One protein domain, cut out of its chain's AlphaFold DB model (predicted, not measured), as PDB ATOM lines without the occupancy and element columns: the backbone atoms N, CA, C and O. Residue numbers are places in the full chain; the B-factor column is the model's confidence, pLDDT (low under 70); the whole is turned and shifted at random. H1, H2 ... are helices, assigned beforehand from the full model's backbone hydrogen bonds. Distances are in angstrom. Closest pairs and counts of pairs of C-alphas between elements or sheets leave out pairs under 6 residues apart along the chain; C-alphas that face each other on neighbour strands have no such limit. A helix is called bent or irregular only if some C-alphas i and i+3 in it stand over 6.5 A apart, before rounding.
ATOM      1  N   SER A   2     -23.493  50.435  52.902       51.69
ATOM      2  CA  SER A   2     -22.382  49.582  53.337       51.69
ATOM      3  C   SER A   2     -21.148  49.884  52.484       51.69
ATOM      4  O   SER A   2     -21.243  49.805  51.259       51.69
ATOM      5  N   GLN A   3     -20.024  50.256  53.105       71.25
ATOM      6  CA  GLN A   3     -18.742  50.370  52.406       71.25
ATOM      7  C   GLN A   3     -18.428  49.011  51.766       71.25
ATOM      8  O   GLN A   3     -18.438  47.986  52.443       71.25
ATOM      9  N   ILE A   4     -18.249  49.000  50.445       69.38
ATOM     10  CA  ILE A   4     -17.824  47.806  49.714       69.38
ATOM     11  C   ILE A   4     -16.389  47.518  50.151       69.38
ATOM     12  O   ILE A   4     -15.551  48.416  50.106       69.38
ATOM     13  N   ASP A   5     -16.124  46.286  50.582       81.44
ATOM     14  CA  ASP A   5     -14.787  45.831  50.961       81.44
ATOM     15  C   ASP A   5     -13.799  46.088  49.798       81.44
ATOM     16  O   ASP A   5     -14.033  45.587  48.688       81.44
ATOM     17  N   PRO A   6     -12.720  46.871  50.006       80.31
ATOM     18  CA  PRO A   6     -11.713  47.149  48.983       80.31
ATOM     19  C   PRO A   6     -11.156  45.884  48.324       80.31
ATOM     20  O   PRO A   6     -10.897  45.882  47.119       80.31
ATOM     21  N   PHE A   7     -11.026  44.790  49.083       75.25
ATOM     22  CA  PHE A   7     -10.584  43.502  48.555       75.25
ATOM     23  C   PHE A   7     -11.569  42.945  47.525       75.25
ATOM     24  O   PHE A   7     -11.179  42.529  46.433       75.25
ATOM     25  N   LEU A   8     -12.864  42.984  47.847       76.25
ATOM     26  CA  LEU A   8     -13.923  42.525  46.957       76.25
ATOM     27  C   LEU A   8     -13.982  43.381  45.686       76.25
ATOM     28  O   LEU A   8     -14.139  42.840  44.592       76.25
ATOM     29  N   ALA A   9     -13.821  44.701  45.815       81.62
ATOM     30  CA  ALA A   9     -13.769  45.604  44.669       81.62
ATOM     31  C   ALA A   9     -12.582  45.282  43.740       81.62
ATOM     32  O   ALA A   9     -12.770  45.176  42.527       81.62
ATOM     33  N   ALA A  10     -11.387  45.055  44.300       85.12
ATOM     34  CA  ALA A  10     -10.196  44.678  43.538       85.12
ATOM     35  C   ALA A  10     -10.346  43.312  42.849       85.12
ATOM     36  O   ALA A  10      -9.983  43.165  41.682       85.12
ATOM     37  N   LEU A  11     -10.938  42.333  43.536       83.81
ATOM     38  CA  LEU A  11     -11.213  41.002  42.994       83.81
ATOM     39  C   LEU A  11     -12.210  41.055  41.826       83.81
ATOM     40  O   LEU A  11     -11.991  40.424  40.791       83.81
ATOM     41  N   VAL A  12     -13.285  41.841  41.950       87.31
ATOM     42  CA  VAL A  12     -14.248  42.056  40.856       87.31
ATOM     43  C   VAL A  12     -13.581  42.760  39.675       87.31
ATOM     44  O   VAL A  12     -13.776  42.352  38.529       87.31
ATOM     45  N   PHE A  13     -12.765  43.783  39.932       91.81
ATOM     46  CA  PHE A  13     -12.056  44.510  38.880       91.81
ATOM     47  C   PHE A  13     -11.067  43.613  38.120       91.81
ATOM     48  O   PHE A  13     -11.068  43.597  36.889       91.81
ATOM     49  N   GLY A  14     -10.288  42.792  38.832       89.56
ATOM     50  CA  GLY A  14      -9.387  41.818  38.216       89.56
ATOM     51  C   GLY A  14     -10.125  40.758  37.392       89.56
ATOM     52  O   GLY A  14      -9.694  40.422  36.289       89.56
ATOM     53  N   ALA A  15     -11.293  40.295  37.851       90.19
ATOM     54  CA  ALA A  15     -12.135  39.386  37.072       90.19
ATOM     55  C   ALA A  15     -12.638  40.023  35.759       90.19
ATOM     56  O   ALA A  15     -12.654  39.352  34.724       90.19
ATOM     57  N   ILE A  16     -12.996  41.316  35.771       91.88
ATOM     58  CA  ILE A  16     -13.392  42.064  34.563       91.88
ATOM     59  C   ILE A  16     -12.224  42.155  33.571       91.88
ATOM     60  O   ILE A  16     -12.415  41.897  32.381       91.88
ATOM     61  N   ILE A  17     -11.015  42.474  34.047       91.44
ATOM     62  CA  ILE A  17      -9.802  42.523  33.215       91.44
ATOM     63  C   ILE A  17      -9.579  41.181  32.506       91.44
ATOM     64  O   ILE A  17      -9.398  41.138  31.286       91.44
ATOM     65  N   ILE A  18      -9.654  40.078  33.254       91.38
ATOM     66  CA  ILE A  18      -9.469  38.726  32.714       91.38
ATOM     67  C   ILE A  18     -10.544  38.385  31.692       91.38
ATOM     68  O   ILE A  18     -10.231  37.796  30.662       91.38
ATOM     69  N   PHE A  19     -11.794  38.776  31.936       92.06
ATOM     70  CA  PHE A  19     -12.882  38.550  30.994       92.06
ATOM     71  C   PHE A  19     -12.592  39.204  29.633       92.06
ATOM     72  O   PHE A  19     -12.663  38.530  28.603       92.06
ATOM     73  N   PHE A  20     -12.191  40.479  29.602       92.62
ATOM     74  CA  PHE A  20     -11.847  41.157  28.346       92.62
ATOM     75  C   PHE A  20     -10.623  40.542  27.664       92.62
ATOM     76  O   PHE A  20     -10.689  40.232  26.474       92.62
ATOM     77  N   PHE A  21      -9.550  40.278  28.410       90.88
ATOM     78  CA  PHE A  21      -8.351  39.629  27.869       90.88
ATOM     79  C   PHE A  21      -8.649  38.249  27.273       90.88
ATOM     80  O   PHE A  21      -8.174  37.907  26.189       90.88
ATOM     81  N   ALA A  22      -9.498  37.470  27.948       92.06
ATOM     82  CA  ALA A  22      -9.908  36.156  27.489       92.06
ATOM     83  C   ALA A  22     -10.577  36.213  26.110       92.06
ATOM     84  O   ALA A  22     -10.511  35.241  25.364       92.06
ATOM     85  N   ARG A  23     -11.218  37.329  25.736       93.06
ATOM     86  CA  ARG A  23     -11.917  37.436  24.450       93.06
ATOM     87  C   ARG A  23     -10.930  37.440  23.291       93.06
ATOM     88  O   ARG A  23     -11.116  36.693  22.331       93.06
ATOM     89  N   ASP A  24      -9.878  38.240  23.413       90.06
ATOM     90  CA  ASP A  24      -8.844  38.355  22.389       90.06
ATOM     91  C   ASP A  24      -8.015  37.073  22.307       90.06
ATOM     92  O   ASP A  24      -7.719  36.598  21.213       90.06
ATOM     93  N   GLN A  25      -7.705  36.458  23.454       90.25
ATOM     94  CA  GLN A  25      -6.990  35.179  23.490       90.25
ATOM     95  C   GLN A  25      -7.809  34.028  22.912       90.25
ATOM     96  O   GLN A  25      -7.261  33.195  22.190       90.25
ATOM     97  N   PHE A  26      -9.112  33.979  23.192       91.56
ATOM     98  CA  PHE A  26      -9.994  32.925  22.699       91.56
ATOM     99  C   PHE A  26     -10.210  32.996  21.183       91.56
ATOM    100  O   PHE A  26     -10.440  31.964  20.553       91.56
ATOM    101  N   ASN A  27     -10.109  34.184  20.579       90.25
ATOM    102  CA  ASN A  27     -10.211  34.337  19.127       90.25
ATOM    103  C   ASN A  27      -8.913  33.977  18.378       90.25
ATOM    104  O   ASN A  27      -8.886  34.014  17.150       90.25
ATOM    105  N   ARG A  28      -7.831  33.620  19.082       88.62
ATOM    106  CA  ARG A  28      -6.607  33.135  18.435       88.62
ATOM    107  C   ARG A  28      -6.798  31.694  17.946       88.62
ATOM    108  O   ARG A  28      -7.342  30.872  18.690       88.62
ATOM    109  N   PRO A  29      -6.347  31.361  16.726       83.44
ATOM    110  CA  PRO A  29      -6.408  29.994  16.224       83.44
ATOM    111  C   PRO A  29      -5.476  29.083  17.038       83.44
ATOM    112  O   PRO A  29      -4.341  29.443  17.335       83.44
ATOM    113  N   THR A  30      -5.953  27.892  17.396       75.31
ATOM    114  CA  THR A  30      -5.223  26.863  18.174       75.31
ATOM    115  C   THR A  30      -4.863  25.630  17.340       75.31
ATOM    116  O   THR A  30      -4.566  24.562  17.877       75.31
ATOM    117  N   PHE A  31      -4.932  25.730  16.013       67.75
ATOM    118  CA  PHE A  31      -4.892  24.562  15.136       67.75
ATOM    119  C   PHE A  31      -3.454  24.169  14.772       67.75
ATOM    120  O   PHE A  31      -2.855  24.755  13.877       67.75
ATOM    121  N   GLU A  32      -2.918  23.135  15.425       59.19
ATOM    122  CA  GLU A  32      -1.587  22.587  15.098       59.19
ATOM    123  C   GLU A  32      -1.612  21.298  14.246       59.19
ATOM    124  O   GLU A  32      -0.554  20.856  13.804       59.19
ATOM    125  N   ARG A  33      -2.770  20.647  14.005       46.38
ATOM    126  CA  ARG A  33      -2.754  19.203  13.656       46.38
ATOM    127  C   ARG A  33      -3.434  18.667  12.393       46.38
ATOM    128  O   ARG A  33      -3.146  17.520  12.072       46.38
ATOM    129  N   SER A  34      -4.238  19.400  11.626       51.12
ATOM    130  CA  SER A  34      -4.835  18.832  10.397       51.12
ATOM    131  C   SER A  34      -4.263  19.491   9.143       51.12
ATOM    132  O   SER A  34      -4.808  20.486   8.681       51.12
ATOM    133  N   ARG A  35      -3.171  18.948   8.583       54.09
ATOM    134  CA  ARG A  35      -2.565  19.464   7.335       54.09
ATOM    135  C   ARG A  35      -3.544  19.490   6.154       54.09
ATOM    136  O   ARG A  35      -3.416  20.361   5.308       54.09
ATOM    137  N   GLU A  36      -4.521  18.587   6.126       53.53
ATOM    138  CA  GLU A  36      -5.486  18.465   5.023       53.53
ATOM    139  C   GLU A  36      -6.575  19.542   5.057       53.53
ATOM    140  O   GLU A  36      -6.878  20.137   4.034       53.53
ATOM    141  N   LEU A  37      -7.104  19.873   6.239       56.78
ATOM    142  CA  LEU A  37      -8.108  20.936   6.398       56.78
ATOM    143  C   LEU A  37      -7.492  22.304   6.722       56.78
ATOM    144  O   LEU A  37      -8.204  23.297   6.860       56.78
ATOM    145  N   ALA A  38      -6.166  22.359   6.864       60.75
ATOM    146  CA  ALA A  38      -5.433  23.550   7.263       60.75
ATOM    147  C   ALA A  38      -5.722  24.736   6.345       60.75
ATOM    148  O   ALA A  38      -5.842  25.849   6.835       60.75
ATOM    149  N   ARG A  39      -5.864  24.524   5.034       72.94
ATOM    150  CA  ARG A  39      -5.855  25.629   4.073       72.94
ATOM    151  C   ARG A  39      -7.051  26.570   4.227       72.94
ATOM    152  O   ARG A  39      -6.854  27.772   4.358       72.94
ATOM    153  N   LEU A  40      -8.270  26.032   4.251       73.31
ATOM    154  CA  LEU A  40      -9.492  26.837   4.350       73.31
ATOM    155  C   LEU A  40      -9.785  27.243   5.805       73.31
ATOM    156  O   LEU A  40     -10.226  28.358   6.071       73.31
ATOM    157  N   ILE A  41      -9.442  26.380   6.770       73.06
ATOM    158  CA  ILE A  41      -9.589  26.662   8.207       73.06
ATOM    159  C   ILE A  41      -8.615  27.755   8.676       73.06
ATOM    160  O   ILE A  41      -8.977  28.536   9.550       73.06
ATOM    161  N   GLN A  42      -7.413  27.866   8.099       77.75
ATOM    162  CA  GLN A  42      -6.449  28.924   8.446       77.75
ATOM    163  C   GLN A  42      -6.918  30.327   8.052       77.75
ATOM    164  O   GLN A  42      -6.470  31.299   8.657       77.75
ATOM    165  N   LEU A  43      -7.807  30.439   7.061       80.00
ATOM    166  CA  LEU A  43      -8.373  31.721   6.632       80.00
ATOM    167  C   LEU A  43      -9.506  32.200   7.549       80.00
ATOM    168  O   LEU A  43      -9.849  33.379   7.538       80.00
ATOM    169  N   LEU A  44     -10.081  31.301   8.349       83.56
ATOM    170  CA  LEU A  44     -11.231  31.580   9.200       83.56
ATOM    171  C   LEU A  44     -10.787  31.859  10.636       83.56
ATOM    172  O   LEU A  44      -9.980  31.127  11.215       83.56
ATOM    173  N   THR A  45     -11.370  32.881  11.263       85.56
ATOM    174  CA  THR A  45     -11.223  33.041  12.712       85.56
ATOM    175  C   THR A  45     -12.157  32.069  13.445       85.56
ATOM    176  O   THR A  45     -13.198  31.685  12.904       85.56
ATOM    177  N   PRO A  46     -11.856  31.663  14.694       85.81
ATOM    178  CA  PRO A  46     -12.767  30.853  15.507       85.81
ATOM    179  C   PRO A  46     -14.193  31.420  15.602       85.81
ATOM    180  O   PRO A  46     -15.153  30.656  15.711       85.81
ATOM    181  N   LEU A  47     -14.341  32.749  15.544       87.44
ATOM    182  CA  LEU A  47     -15.637  33.427  15.511       87.44
ATOM    183  C   LEU A  47     -16.426  33.141  14.222       87.44
ATOM    184  O   LEU A  47     -17.648  33.022  14.280       87.44
ATOM    185  N   ASP A  48     -15.743  32.984  13.089       87.94
ATOM    186  CA  ASP A  48     -16.360  32.734  11.782       87.94
ATOM    187  C   ASP A  48     -16.737  31.259  11.583       87.94
ATOM    188  O   ASP A  48     -17.565  30.930  10.739       87.94
ATOM    189  N   MET A  49     -16.166  30.349  12.375       88.62
ATOM    190  CA  MET A  49     -16.402  28.903  12.258       88.62
ATOM    191  C   MET A  49     -17.705  28.424  12.904       88.62
ATOM    192  O   MET A  49     -18.108  27.273  12.726       88.62
ATOM    193  N   ARG A  50     -18.347  29.258  13.723       88.50
ATOM    194  CA  ARG A  50     -19.447  28.823  14.581       88.50
ATOM    195  C   ARG A  50     -20.525  29.887  14.673       88.50
ATOM    196  O   ARG A  50     -20.226  31.077  14.712       88.50
ATOM    197  N   ASN A  51     -21.776  29.462  14.844       88.25
ATOM    198  CA  ASN A  51     -22.833  30.377  15.256       88.25
ATOM    199  C   ASN A  51     -22.402  31.172  16.507       88.25
ATOM    200  O   ASN A  51     -21.934  30.605  17.504       88.25
ATOM    201  N   ARG A  52     -22.625  32.491  16.466       88.12
ATOM    202  CA  ARG A  52     -22.321  33.457  17.527       88.12
ATOM    203  C   ARG A  52     -22.728  32.962  18.915       88.12
ATOM    204  O   ARG A  52     -21.959  33.114  19.858       88.12
ATOM    205  N   MET A  53     -23.898  32.337  19.069       85.75
ATOM    206  CA  MET A  53     -24.341  31.855  20.385       85.75
ATOM    207  C   MET A  53     -23.462  30.719  20.929       85.75
ATOM    208  O   MET A  53     -23.160  30.686  22.122       85.75
ATOM    209  N   ALA A  54     -23.030  29.794  20.070       85.00
ATOM    210  CA  ALA A  54     -22.143  28.706  20.467       85.00
ATOM    211  C   ALA A  54     -20.731  29.224  20.782       85.00
ATOM    212  O   ALA A  54     -20.155  28.804  21.786       85.00
ATOM    213  N   PHE A  55     -20.231  30.200  20.015       89.19
ATOM    214  CA  PHE A  55     -18.984  30.902  20.335       89.19
ATOM    215  C   PHE A  55     -19.044  31.561  21.721       89.19
ATOM    216  O   PHE A  55     -18.156  31.345  22.539       89.19
ATOM    217  N   TRP A  56     -20.116  32.299  22.039       89.81
ATOM    218  CA  TRP A  56     -20.261  32.955  23.348       89.81
ATOM    219  C   TRP A  56     -20.333  31.970  24.515       89.81
ATOM    220  O   TRP A  56     -19.784  32.255  25.574       89.81
ATOM    221  N   ARG A  57     -20.963  30.803  24.336       86.31
ATOM    222  CA  ARG A  57     -20.974  29.744  25.361       86.31
ATOM    223  C   ARG A  57     -19.570  29.196  25.615       86.31
ATOM    224  O   ARG A  57     -19.183  29.016  26.765       86.31
ATOM    225  N   ALA A  58     -18.811  28.962  24.550       87.56
ATOM    226  CA  ALA A  58     -17.438  28.476  24.624       87.56
ATOM    227  C   ALA A  58     -16.499  29.487  25.279       87.56
ATOM    228  O   ALA A  58     -15.727  29.148  26.174       87.56
ATOM    229  N   TYR A  59     -16.627  30.745  24.867       91.38
ATOM    230  CA  TYR A  59     -15.913  31.862  25.451       91.38
ATOM    231  C   TYR A  59     -16.263  32.031  26.934       91.38
ATOM    232  O   TYR A  59     -15.360  32.168  27.748       91.38
ATOM    233  N   ALA A  60     -17.543  31.945  27.315       89.50
ATOM    234  CA  ALA A  60     -17.955  32.019  28.716       89.50
ATOM    235  C   ALA A  60     -17.366  30.873  29.555       89.50
ATOM    236  O   ALA A  60     -16.966  31.094  30.693       89.50
ATOM    237  N   PHE A  61     -17.267  29.665  28.992       86.56
ATOM    238  CA  PHE A  61     -16.597  28.538  29.641       86.56
ATOM    239  C   PHE A  61     -15.090  28.783  29.811       86.56
ATOM    240  O   PHE A  61     -14.565  28.625  30.910       86.56
ATOM    241  N   TYR A  62     -14.405  29.220  28.751       90.38
ATOM    242  CA  TYR A  62     -12.982  29.565  28.777       90.38
ATOM    243  C   TYR A  62     -12.678  30.683  29.784       90.38
ATOM    244  O   TYR A  62     -11.852  30.508  30.679       90.38
ATOM    245  N   ALA A  63     -13.402  31.801  29.685       92.00
ATOM    246  CA  ALA A  63     -13.298  32.922  30.608       92.00
ATOM    247  C   ALA A  63     -13.622  32.479  32.039       92.00
ATOM    248  O   ALA A  63     -12.892  32.829  32.954       92.00
ATOM    249  N   GLY A  64     -14.640  31.635  32.230       88.81
ATOM    250  CA  GLY A  64     -14.992  31.071  33.532       88.81
ATOM    251  C   GLY A  64     -13.866  30.248  34.160       88.81
ATOM    252  O   GLY A  64     -13.602  30.405  35.350       88.81
ATOM    253  N   ILE A  65     -13.158  29.421  33.382       86.88
ATOM    254  CA  ILE A  65     -11.982  28.685  33.874       86.88
ATOM    255  C   ILE A  65     -10.850  29.647  34.230       86.88
ATOM    256  O   ILE A  65     -10.252  29.499  35.293       86.88
ATOM    257  N   LEU A  66     -10.555  30.640  33.386       88.44
ATOM    258  CA  LEU A  66      -9.515  31.626  33.692       88.44
ATOM    259  C   LEU A  66      -9.853  32.442  34.940       88.44
ATOM    260  O   LEU A  66      -8.988  32.641  35.787       88.44
ATOM    261  N   THR A  67     -11.109  32.859  35.096       87.94
ATOM    262  CA  THR A  67     -11.593  33.527  36.305       87.94
ATOM    263  C   THR A  67     -11.502  32.597  37.513       87.94
ATOM    264  O   THR A  67     -11.095  33.040  38.577       87.94
ATOM    265  N   LEU A  68     -11.805  31.305  37.380       83.06
ATOM    266  CA  LEU A  68     -11.635  30.343  38.471       83.06
ATOM    267  C   LEU A  68     -10.160  30.193  38.868       83.06
ATOM    268  O   LEU A  68      -9.848  30.243  40.054       83.06
ATOM    269  N   ILE A  69      -9.256  30.051  37.895       84.75
ATOM    270  CA  ILE A  69      -7.806  30.007  38.130       84.75
ATOM    271  C   ILE A  69      -7.351  31.290  38.814       84.75
ATOM    272  O   ILE A  69      -6.583  31.228  39.762       84.75
ATOM    273  N   TYR A  70      -7.863  32.438  38.386       87.12
ATOM    274  CA  TYR A  70      -7.599  33.722  39.015       87.12
ATOM    275  C   TYR A  70      -8.078  33.798  40.461       87.12
ATOM    276  O   TYR A  70      -7.336  34.273  41.315       87.12
ATOM    277  N   LEU A  71      -9.288  33.327  40.755       81.12
ATOM    278  CA  LEU A  71      -9.824  33.302  42.116       81.12
ATOM    279  C   LEU A  71      -9.008  32.370  43.007       81.12
ATOM    280  O   LEU A  71      -8.691  32.730  44.135       81.12
ATOM    281  N   ILE A  72      -8.622  31.206  42.478       75.44
ATOM    282  CA  ILE A  72      -7.700  30.275  43.126       75.44
ATOM    283  C   ILE A  72      -6.374  31.000  43.374       75.44
ATOM    284  O   ILE A  72      -6.002  31.195  44.520       75.44
ATOM    285  N   LEU A  73      -5.688  31.499  42.351       79.69
ATOM    286  CA  LEU A  73      -4.422  32.217  42.515       79.69
ATOM    287  C   LEU A  73      -4.545  33.396  43.483       79.69
ATOM    288  O   LEU A  73      -3.642  33.603  44.273       79.69
ATOM    289  N   SER A  74      -5.655  34.130  43.492       77.81
ATOM    290  CA  SER A  74      -5.886  35.227  44.443       77.81
ATOM    291  C   SER A  74      -6.058  34.727  45.875       77.81
ATOM    292  O   SER A  74      -5.596  35.372  46.810       77.81
ATOM    293  N   ALA A  75      -6.666  33.556  46.049       69.81
ATOM    294  CA  ALA A  75      -6.836  32.900  47.340       69.81
ATOM    295  C   ALA A  75      -5.561  32.179  47.838       69.81
ATOM    296  O   ALA A  75      -5.351  32.084  49.045       69.81
ATOM    297  N   TYR A  76      -4.718  31.681  46.924       65.00
ATOM    298  CA  TYR A  76      -3.496  30.903  47.197       65.00
ATOM    299  C   TYR A  76      -2.198  31.651  46.852       65.00
ATOM    300  O   TYR A  76      -1.120  31.065  46.908       65.00
ATOM    301  N   GLY A  77      -2.263  32.922  46.458       63.12
ATOM    302  CA  GLY A  77      -1.122  33.660  45.900       63.12
ATOM    303  C   GLY A  77       0.024  33.790  46.895       63.12
ATOM    304  O   GLY A  77       1.185  33.658  46.520       63.12
ATOM    305  N   SER A  78      -0.310  33.913  48.181       54.91
ATOM    306  CA  SER A  78       0.655  33.868  49.281       54.91
ATOM    307  C   SER A  78       1.327  32.497  49.461       54.91
ATOM    308  O   SER A  78       2.451  32.450  49.944       54.91
ATOM    309  N   LEU A  79       0.684  31.392  49.057       52.03
ATOM    310  CA  LEU A  79       1.241  30.030  49.125       52.03
ATOM    311  C   LEU A  79       2.083  29.666  47.896       52.03
ATOM    312  O   LEU A  79       3.047  28.916  48.017       52.03
ATOM    313  N   LEU A  80       1.722  30.153  46.708       55.94
ATOM    314  CA  LEU A  80       2.410  29.790  45.462       55.94
ATOM    315  C   LEU A  80       3.646  30.650  45.172       55.94
ATOM    316  O   LEU A  80       4.518  30.199  44.428       55.94
ATOM    317  N   ALA A  81       3.751  31.840  45.775       57.16
ATOM    318  CA  ALA A  81       4.880  32.752  45.586       57.16
ATOM    319  C   ALA A  81       6.267  32.109  45.837       57.16
ATOM    320  O   ALA A  81       7.154  32.327  45.010       57.16
ATOM    321  N   PRO A  82       6.480  31.265  46.872       54.00
ATOM    322  CA  PRO A  82       7.773  30.610  47.100       54.00
ATOM    323  C   PRO A  82       8.025  29.388  46.198       54.00
ATOM    324  O   PRO A  82       9.168  28.973  46.032       54.00
ATOM    325  N   LEU A  83       6.971  28.769  45.651       50.41
ATOM    326  CA  LEU A  83       7.044  27.475  44.950       50.41
ATOM    327  C   LEU A  83       7.240  27.602  43.433       50.41
ATOM    328  O   LEU A  83       7.623  26.627  42.785       50.41
ATOM    329  N   LEU A  84       6.965  28.769  42.851       54.44
ATOM    330  CA  LEU A  84       7.113  29.011  41.417       54.44
ATOM    331  C   LEU A  84       8.412  29.798  41.146       54.44
ATOM    332  O   LEU A  84       8.443  31.013  41.366       54.44
ATOM    333  N   PRO A  85       9.491  29.151  40.659       47.12
ATOM    334  CA  PRO A  85      10.726  29.851  40.306       47.12
ATOM    335  C   PRO A  85      10.453  30.906  39.220       47.12
ATOM    336  O   PRO A  85       9.816  30.615  38.208       47.12
ATOM    337  N   GLY A  86      10.890  32.148  39.463       54.03
ATOM    338  CA  GLY A  86      10.608  33.330  38.633       54.03
ATOM    339  C   GLY A  86       9.333  34.103  39.004       54.03
ATOM    340  O   GLY A  86       9.213  35.275  38.660       54.03
ATOM    341  N   PHE A  87       8.403  33.502  39.754       50.50
ATOM    342  CA  PHE A  87       7.227  34.203  40.287       50.50
ATOM    343  C   PHE A  87       7.604  35.035  41.519       50.50
ATOM    344  O   PHE A  87       7.206  36.185  41.607       50.50
ATOM    345  N   GLY A  88       8.436  34.509  42.424       48.53
ATOM    346  CA  GLY A  88       8.922  35.268  43.585       48.53
ATOM    347  C   GLY A  88       9.779  36.492  43.229       48.53
ATOM    348  O   GLY A  88       9.701  37.496  43.917       48.53
ATOM    349  N   SER A 144      -5.482  41.947  51.555       73.25
ATOM    350  CA  SER A 144      -4.984  43.145  50.861       73.25
ATOM    351  C   SER A 144      -5.524  43.222  49.419       73.25
ATOM    352  O   SER A 144      -5.348  42.268  48.654       73.25
ATOM    353  N   PRO A 145      -6.131  44.352  48.995       76.38
ATOM    354  CA  PRO A 145      -6.656  44.537  47.637       76.38
ATOM    355  C   PRO A 145      -5.567  44.526  46.552       76.38
ATOM    356  O   PRO A 145      -5.878  44.397  45.369       76.38
ATOM    357  N   VAL A 146      -4.291  44.626  46.938       77.81
ATOM    358  CA  VAL A 146      -3.151  44.561  46.015       77.81
ATOM    359  C   VAL A 146      -3.029  43.169  45.395       77.81
ATOM    360  O   VAL A 146      -2.799  43.055  44.196       77.81
ATOM    361  N   VAL A 147      -3.249  42.102  46.170       76.56
ATOM    362  CA  VAL A 147      -3.012  40.720  45.714       76.56
ATOM    363  C   VAL A 147      -3.885  40.346  44.502       76.56
ATOM    364  O   VAL A 147      -3.321  39.955  43.476       76.56
ATOM    365  N   PRO A 148      -5.224  40.517  44.532       79.12
ATOM    366  CA  PRO A 148      -6.068  40.196  43.382       79.12
ATOM    367  C   PRO A 148      -5.747  41.055  42.153       79.12
ATOM    368  O   PRO A 148      -5.841  40.576  41.023       79.12
ATOM    369  N   LEU A 149      -5.367  42.320  42.334       82.38
ATOM    370  CA  LEU A 149      -5.084  43.210  41.210       82.38
ATOM    371  C   LEU A 149      -3.762  42.830  40.530       82.38
ATOM    372  O   LEU A 149      -3.735  42.640  39.313       82.38
ATOM    373  N   THR A 150      -2.705  42.606  41.310       79.38
ATOM    374  CA  THR A 150      -1.394  42.168  40.811       79.38
ATOM    375  C   THR A 150      -1.492  40.831  40.079       79.38
ATOM    376  O   THR A 150      -0.955  40.695  38.983       79.38
ATOM    377  N   ILE A 151      -2.242  39.861  40.612       81.94
ATOM    378  CA  ILE A 151      -2.437  38.563  39.945       81.94
ATOM    379  C   ILE A 151      -3.189  38.729  38.625       81.94
ATOM    380  O   ILE A 151      -2.813  38.104  37.634       81.94
ATOM    381  N   SER A 152      -4.216  39.584  38.573       86.44
ATOM    382  CA  SER A 152      -4.947  39.828  37.324       86.44
ATOM    383  C   SER A 152      -4.049  40.449  36.249       86.44
ATOM    384  O   SER A 152      -4.035  39.979  35.112       86.44
ATOM    385  N   LEU A 153      -3.228  41.438  36.620       85.38
ATOM    386  CA  LEU A 153      -2.272  42.073  35.716       85.38
ATOM    387  C   LEU A 153      -1.171  41.107  35.286       85.38
ATOM    388  O   LEU A 153      -0.789  41.109  34.122       85.38
ATOM    389  N   ALA A 154      -0.702  40.238  36.176       81.00
ATOM    390  CA  ALA A 154       0.274  39.220  35.826       81.00
ATOM    391  C   ALA A 154      -0.306  38.159  34.882       81.00
ATOM    392  O   ALA A 154       0.339  37.793  33.903       81.00
ATOM    393  N   MET A 155      -1.541  37.703  35.108       81.88
ATOM    394  CA  MET A 155      -2.214  36.777  34.191       81.88
ATOM    395  C   MET A 155      -2.442  37.387  32.803       81.88
ATOM    396  O   MET A 155      -2.432  36.658  31.818       81.88
ATOM    397  N   VAL A 156      -2.637  38.701  32.703       84.69
ATOM    398  CA  VAL A 156      -2.856  39.381  31.416       84.69
ATOM    399  C   VAL A 156      -1.548  39.805  30.739       84.69
ATOM    400  O   VAL A 156      -1.402  39.641  29.529       84.69
ATOM    401  N   GLY A 157      -0.589  40.335  31.499       78.06
ATOM    402  CA  GLY A 157       0.649  40.931  30.989       78.06
ATOM    403  C   GLY A 157       1.864  40.001  30.990       78.06
ATOM    404  O   GLY A 157       2.668  40.066  30.065       78.06
ATOM    405  N   LEU A 158       1.993  39.119  31.989       72.25
ATOM    406  CA  LEU A 158       3.144  38.214  32.155       72.25
ATOM    407  C   LEU A 158       2.852  36.772  31.726       72.25
ATOM    408  O   LEU A 158       3.775  36.023  31.426       72.25
ATOM    409  N   ALA A 159       1.587  36.350  31.641       71.62
ATOM    410  CA  ALA A 159       1.281  35.010  31.140       71.62
ATOM    411  C   ALA A 159       1.893  34.728  29.753       71.62
ATOM    412  O   ALA A 159       2.413  33.626  29.589       71.62
ATOM    413  N   PRO A 160       1.940  35.682  28.793       69.69
ATOM    414  CA  PRO A 160       2.613  35.460  27.515       69.69
ATOM    415  C   PRO A 160       4.134  35.288  27.608       69.69
ATOM    416  O   PRO A 160       4.728  34.738  26.686       69.69
ATOM    417  N   SER A 161       4.789  35.761  28.674       75.56
ATOM    418  CA  SER A 161       6.241  35.620  28.838       75.56
ATOM    419  C   SER A 161       6.641  34.344  29.580       75.56
ATOM    420  O   SER A 161       7.800  33.942  29.499       75.56
ATOM    421  N   ILE A 162       5.701  33.668  30.254       77.75
ATOM    422  CA  ILE A 162       5.951  32.429  31.000       77.75
ATOM    423  C   ILE A 162       5.494  31.217  30.161       77.75
ATOM    424  O   ILE A 162       4.291  30.950  30.068       77.75
ATOM    425  N   PRO A 163       6.418  30.396  29.615       77.62
ATOM    426  CA  PRO A 163       6.073  29.288  28.716       77.62
ATOM    427  C   PRO A 163       5.132  28.246  29.334       77.62
ATOM    428  O   PRO A 163       4.352  27.607  28.632       77.62
ATOM    429  N   ILE A 164       5.202  28.048  30.653       76.19
ATOM    430  CA  ILE A 164       4.339  27.095  31.362       76.19
ATOM    431  C   ILE A 164       2.888  27.585  31.376       76.19
ATOM    432  O   ILE A 164       1.987  26.802  31.078       76.19
ATOM    433  N   LEU A 165       2.657  28.868  31.681       77.38
ATOM    434  CA  LEU A 165       1.311  29.442  31.707       77.38
ATOM    435  C   LEU A 165       0.701  29.476  30.309       77.38
ATOM    436  O   LEU A 165      -0.463  29.113  30.170       77.38
ATOM    437  N   LEU A 166       1.495  29.799  29.283       83.44
ATOM    438  CA  LEU A 166       1.074  29.688  27.884       83.44
ATOM    439  C   LEU A 166       0.602  28.277  27.533       83.44
ATOM    440  O   LEU A 166      -0.506  28.116  27.042       83.44
ATOM    441  N   ARG A 167       1.378  27.236  27.862       84.19
ATOM    442  CA  ARG A 167       0.976  25.843  27.582       84.19
ATOM    443  C   ARG A 167      -0.308  25.442  28.303       84.19
ATOM    444  O   ARG A 167      -1.073  24.626  27.789       84.19
ATOM    445  N   VAL A 168      -0.524  25.936  29.522       81.88
ATOM    446  CA  VAL A 168      -1.761  25.667  30.269       81.88
ATOM    447  C   VAL A 168      -2.931  26.426  29.647       81.88
ATOM    448  O   VAL A 168      -3.972  25.819  29.406       81.88
ATOM    449  N   GLU A 169      -2.755  27.708  29.332       88.50
ATOM    450  CA  GLU A 169      -3.749  28.535  28.646       88.50
ATOM    451  C   GLU A 169      -4.144  27.923  27.304       88.50
ATOM    452  O   GLU A 169      -5.329  27.703  27.071       88.50
ATOM    453  N   GLU A 170      -3.173  27.544  26.475       88.50
ATOM    454  CA  GLU A 170      -3.384  26.886  25.188       88.50
ATOM    455  C   GLU A 170      -4.195  25.604  25.335       88.50
ATOM    456  O   GLU A 170      -5.127  25.380  24.566       88.50
ATOM    457  N   LYS A 171      -3.899  24.779  26.347       85.69
ATOM    458  CA  LYS A 171      -4.675  23.565  26.638       85.69
ATOM    459  C   LYS A 171      -6.110  23.882  27.043       85.69
ATOM    460  O   LYS A 171      -7.023  23.190  26.595       85.69
ATOM    461  N   ILE A 172      -6.321  24.904  27.872       85.25
ATOM    462  CA  ILE A 172      -7.662  25.326  28.303       85.25
ATOM    463  C   ILE A 172      -8.438  25.900  27.114       85.25
ATOM    464  O   ILE A 172      -9.593  25.529  26.902       85.25
ATOM    465  N   ARG A 173      -7.807  26.753  26.303       89.44
ATOM    466  CA  ARG A 173      -8.386  27.326  25.086       89.44
ATOM    467  C   ARG A 173      -8.736  26.240  24.082       89.44
ATOM    468  O   ARG A 173      -9.865  26.199  23.611       89.44
ATOM    469  N   PHE A 174      -7.816  25.313  23.828       85.50
ATOM    470  CA  PHE A 174      -8.046  24.162  22.961       85.50
ATOM    471  C   PHE A 174      -9.199  23.289  23.471       85.50
ATOM    472  O   PHE A 174     -10.060  22.886  22.692       85.50
ATOM    473  N   ALA A 175      -9.272  23.032  24.782       82.50
ATOM    474  CA  ALA A 175     -10.389  22.304  25.378       82.50
ATOM    475  C   ALA A 175     -11.719  23.051  25.195       82.50
ATOM    476  O   ALA A 175     -12.714  22.437  24.814       82.50
ATOM    477  N   ALA A 176     -11.740  24.367  25.408       86.56
ATOM    478  CA  ALA A 176     -12.926  25.196  25.225       86.56
ATOM    479  C   ALA A 176     -13.373  25.263  23.753       86.56
ATOM    480  O   ALA A 176     -14.561  25.110  23.469       86.56
ATOM    481  N   HIS A 177     -12.436  25.409  22.810       87.31
ATOM    482  CA  HIS A 177     -12.702  25.310  21.373       87.31
ATOM    483  C   HIS A 177     -13.282  23.942  21.018       87.31
ATOM    484  O   HIS A 177     -14.348  23.868  20.408       87.31
ATOM    485  N   ARG A 178     -12.668  22.854  21.489       82.69
ATOM    486  CA  ARG A 178     -13.135  21.486  21.233       82.69
ATOM    487  C   ARG A 178     -14.524  21.214  21.811       82.69
ATOM    488  O   ARG A 178     -15.338  20.593  21.134       82.69
ATOM    489  N   LEU A 179     -14.826  21.711  23.013       78.88
ATOM    490  CA  LEU A 179     -16.165  21.629  23.616       78.88
ATOM    491  C   LEU A 179     -17.218  22.399  22.808       78.88
ATOM    492  O   LEU A 179     -18.383  22.008  22.777       78.88
ATOM    493  N   ALA A 180     -16.812  23.474  22.135       83.00
ATOM    494  CA  ALA A 180     -17.667  24.252  21.246       83.00
ATOM    495  C   ALA A 180     -17.815  23.656  19.843       83.00
ATOM    496  O   ALA A 180     -18.654  24.124  19.067       83.00
ATOM    497  N   GLY A 181     -16.994  22.657  19.510       82.88
ATOM    498  CA  GLY A 181     -16.895  22.105  18.166       82.88
ATOM    499  C   GLY A 181     -16.009  22.913  17.213       82.88
ATOM    500  O   GLY A 181     -16.139  22.762  16.004       82.88
TER     501      GLY A 181
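Overview. This is residues 2 to 88 and 144 to 181 of the 630 residues of an uncharacterized protein of Rhodobacteraceae bacterium THAF1 (UniProt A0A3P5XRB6). Picture a flat slab of helices in which the long H3 crosses H1, H4 packs side by side with H1, and H5 packs on H3 with residues 172 to 180, making a V with it. At one end residues 32 to 40, of which 38 to 40 belong to H2, stick out. The printed part has 125 residues with five named helices, H1 to H5 in order along the chain, and no named strand; the class is all helix. It is only just compact, close to loose, with a radius of gyration of the C-alphas of 16.5 A and spans of 53 by 38 by 19 A.

Arrangement. Start with H1, residues 6 to 26, which touches the hub H3, residues 52 to 80, closest at the C-alphas of Ala 22 and Ala 63, 5.6 A, at a steep tilt of 46 degrees, opposite ways. H2, residues 38 to 41, touches no helix. H3 has a kink of 51 degrees near residue 74 and is irregular: C-alphas 75 and 78 are 7.8 A apart. H4, residues 146 to 157, touches H1, closest at the C-alphas of Gly 14 and Ser 152, 4.9 A, at a shallow tilt of 9 degrees, the same way. H3 touches H4 with residues 70 to 77 alone, closest at the C-alphas of Ser 74 and Pro 148, 5.1 A. H5, residues 163 to 180, touches H3 with residues 172 to 180 alone, closest at the C-alphas of Ala 58 and Ala 180, 5.4 A, at a shallow tilt of 33 degrees, only just short of steep. Every O i to N i+4 pair is within hydrogen-bond range in H4 and H5, 16 of 17 in H1 and 23 of 25 in H3; H2 is too short for one.

Along the chain. Find C-alpha 6 at (-11.713, 47.149, 48.983); H1 runs 29.9 A from there to C-alpha 26. H3 spans 37.5 A from C-alpha 52, and H5 25.4 A, ending at C-alpha 180, (-17.667, 24.252, 21.246).

Size, cuts and confidence. Residues 89 to 143 are cut out, with 17.6 A between C-alphas 88 and 144. The link H1 to H2 is long. Confidence is under 70 at residues 2, 4, 31 to 38, 75 to 88 and 160.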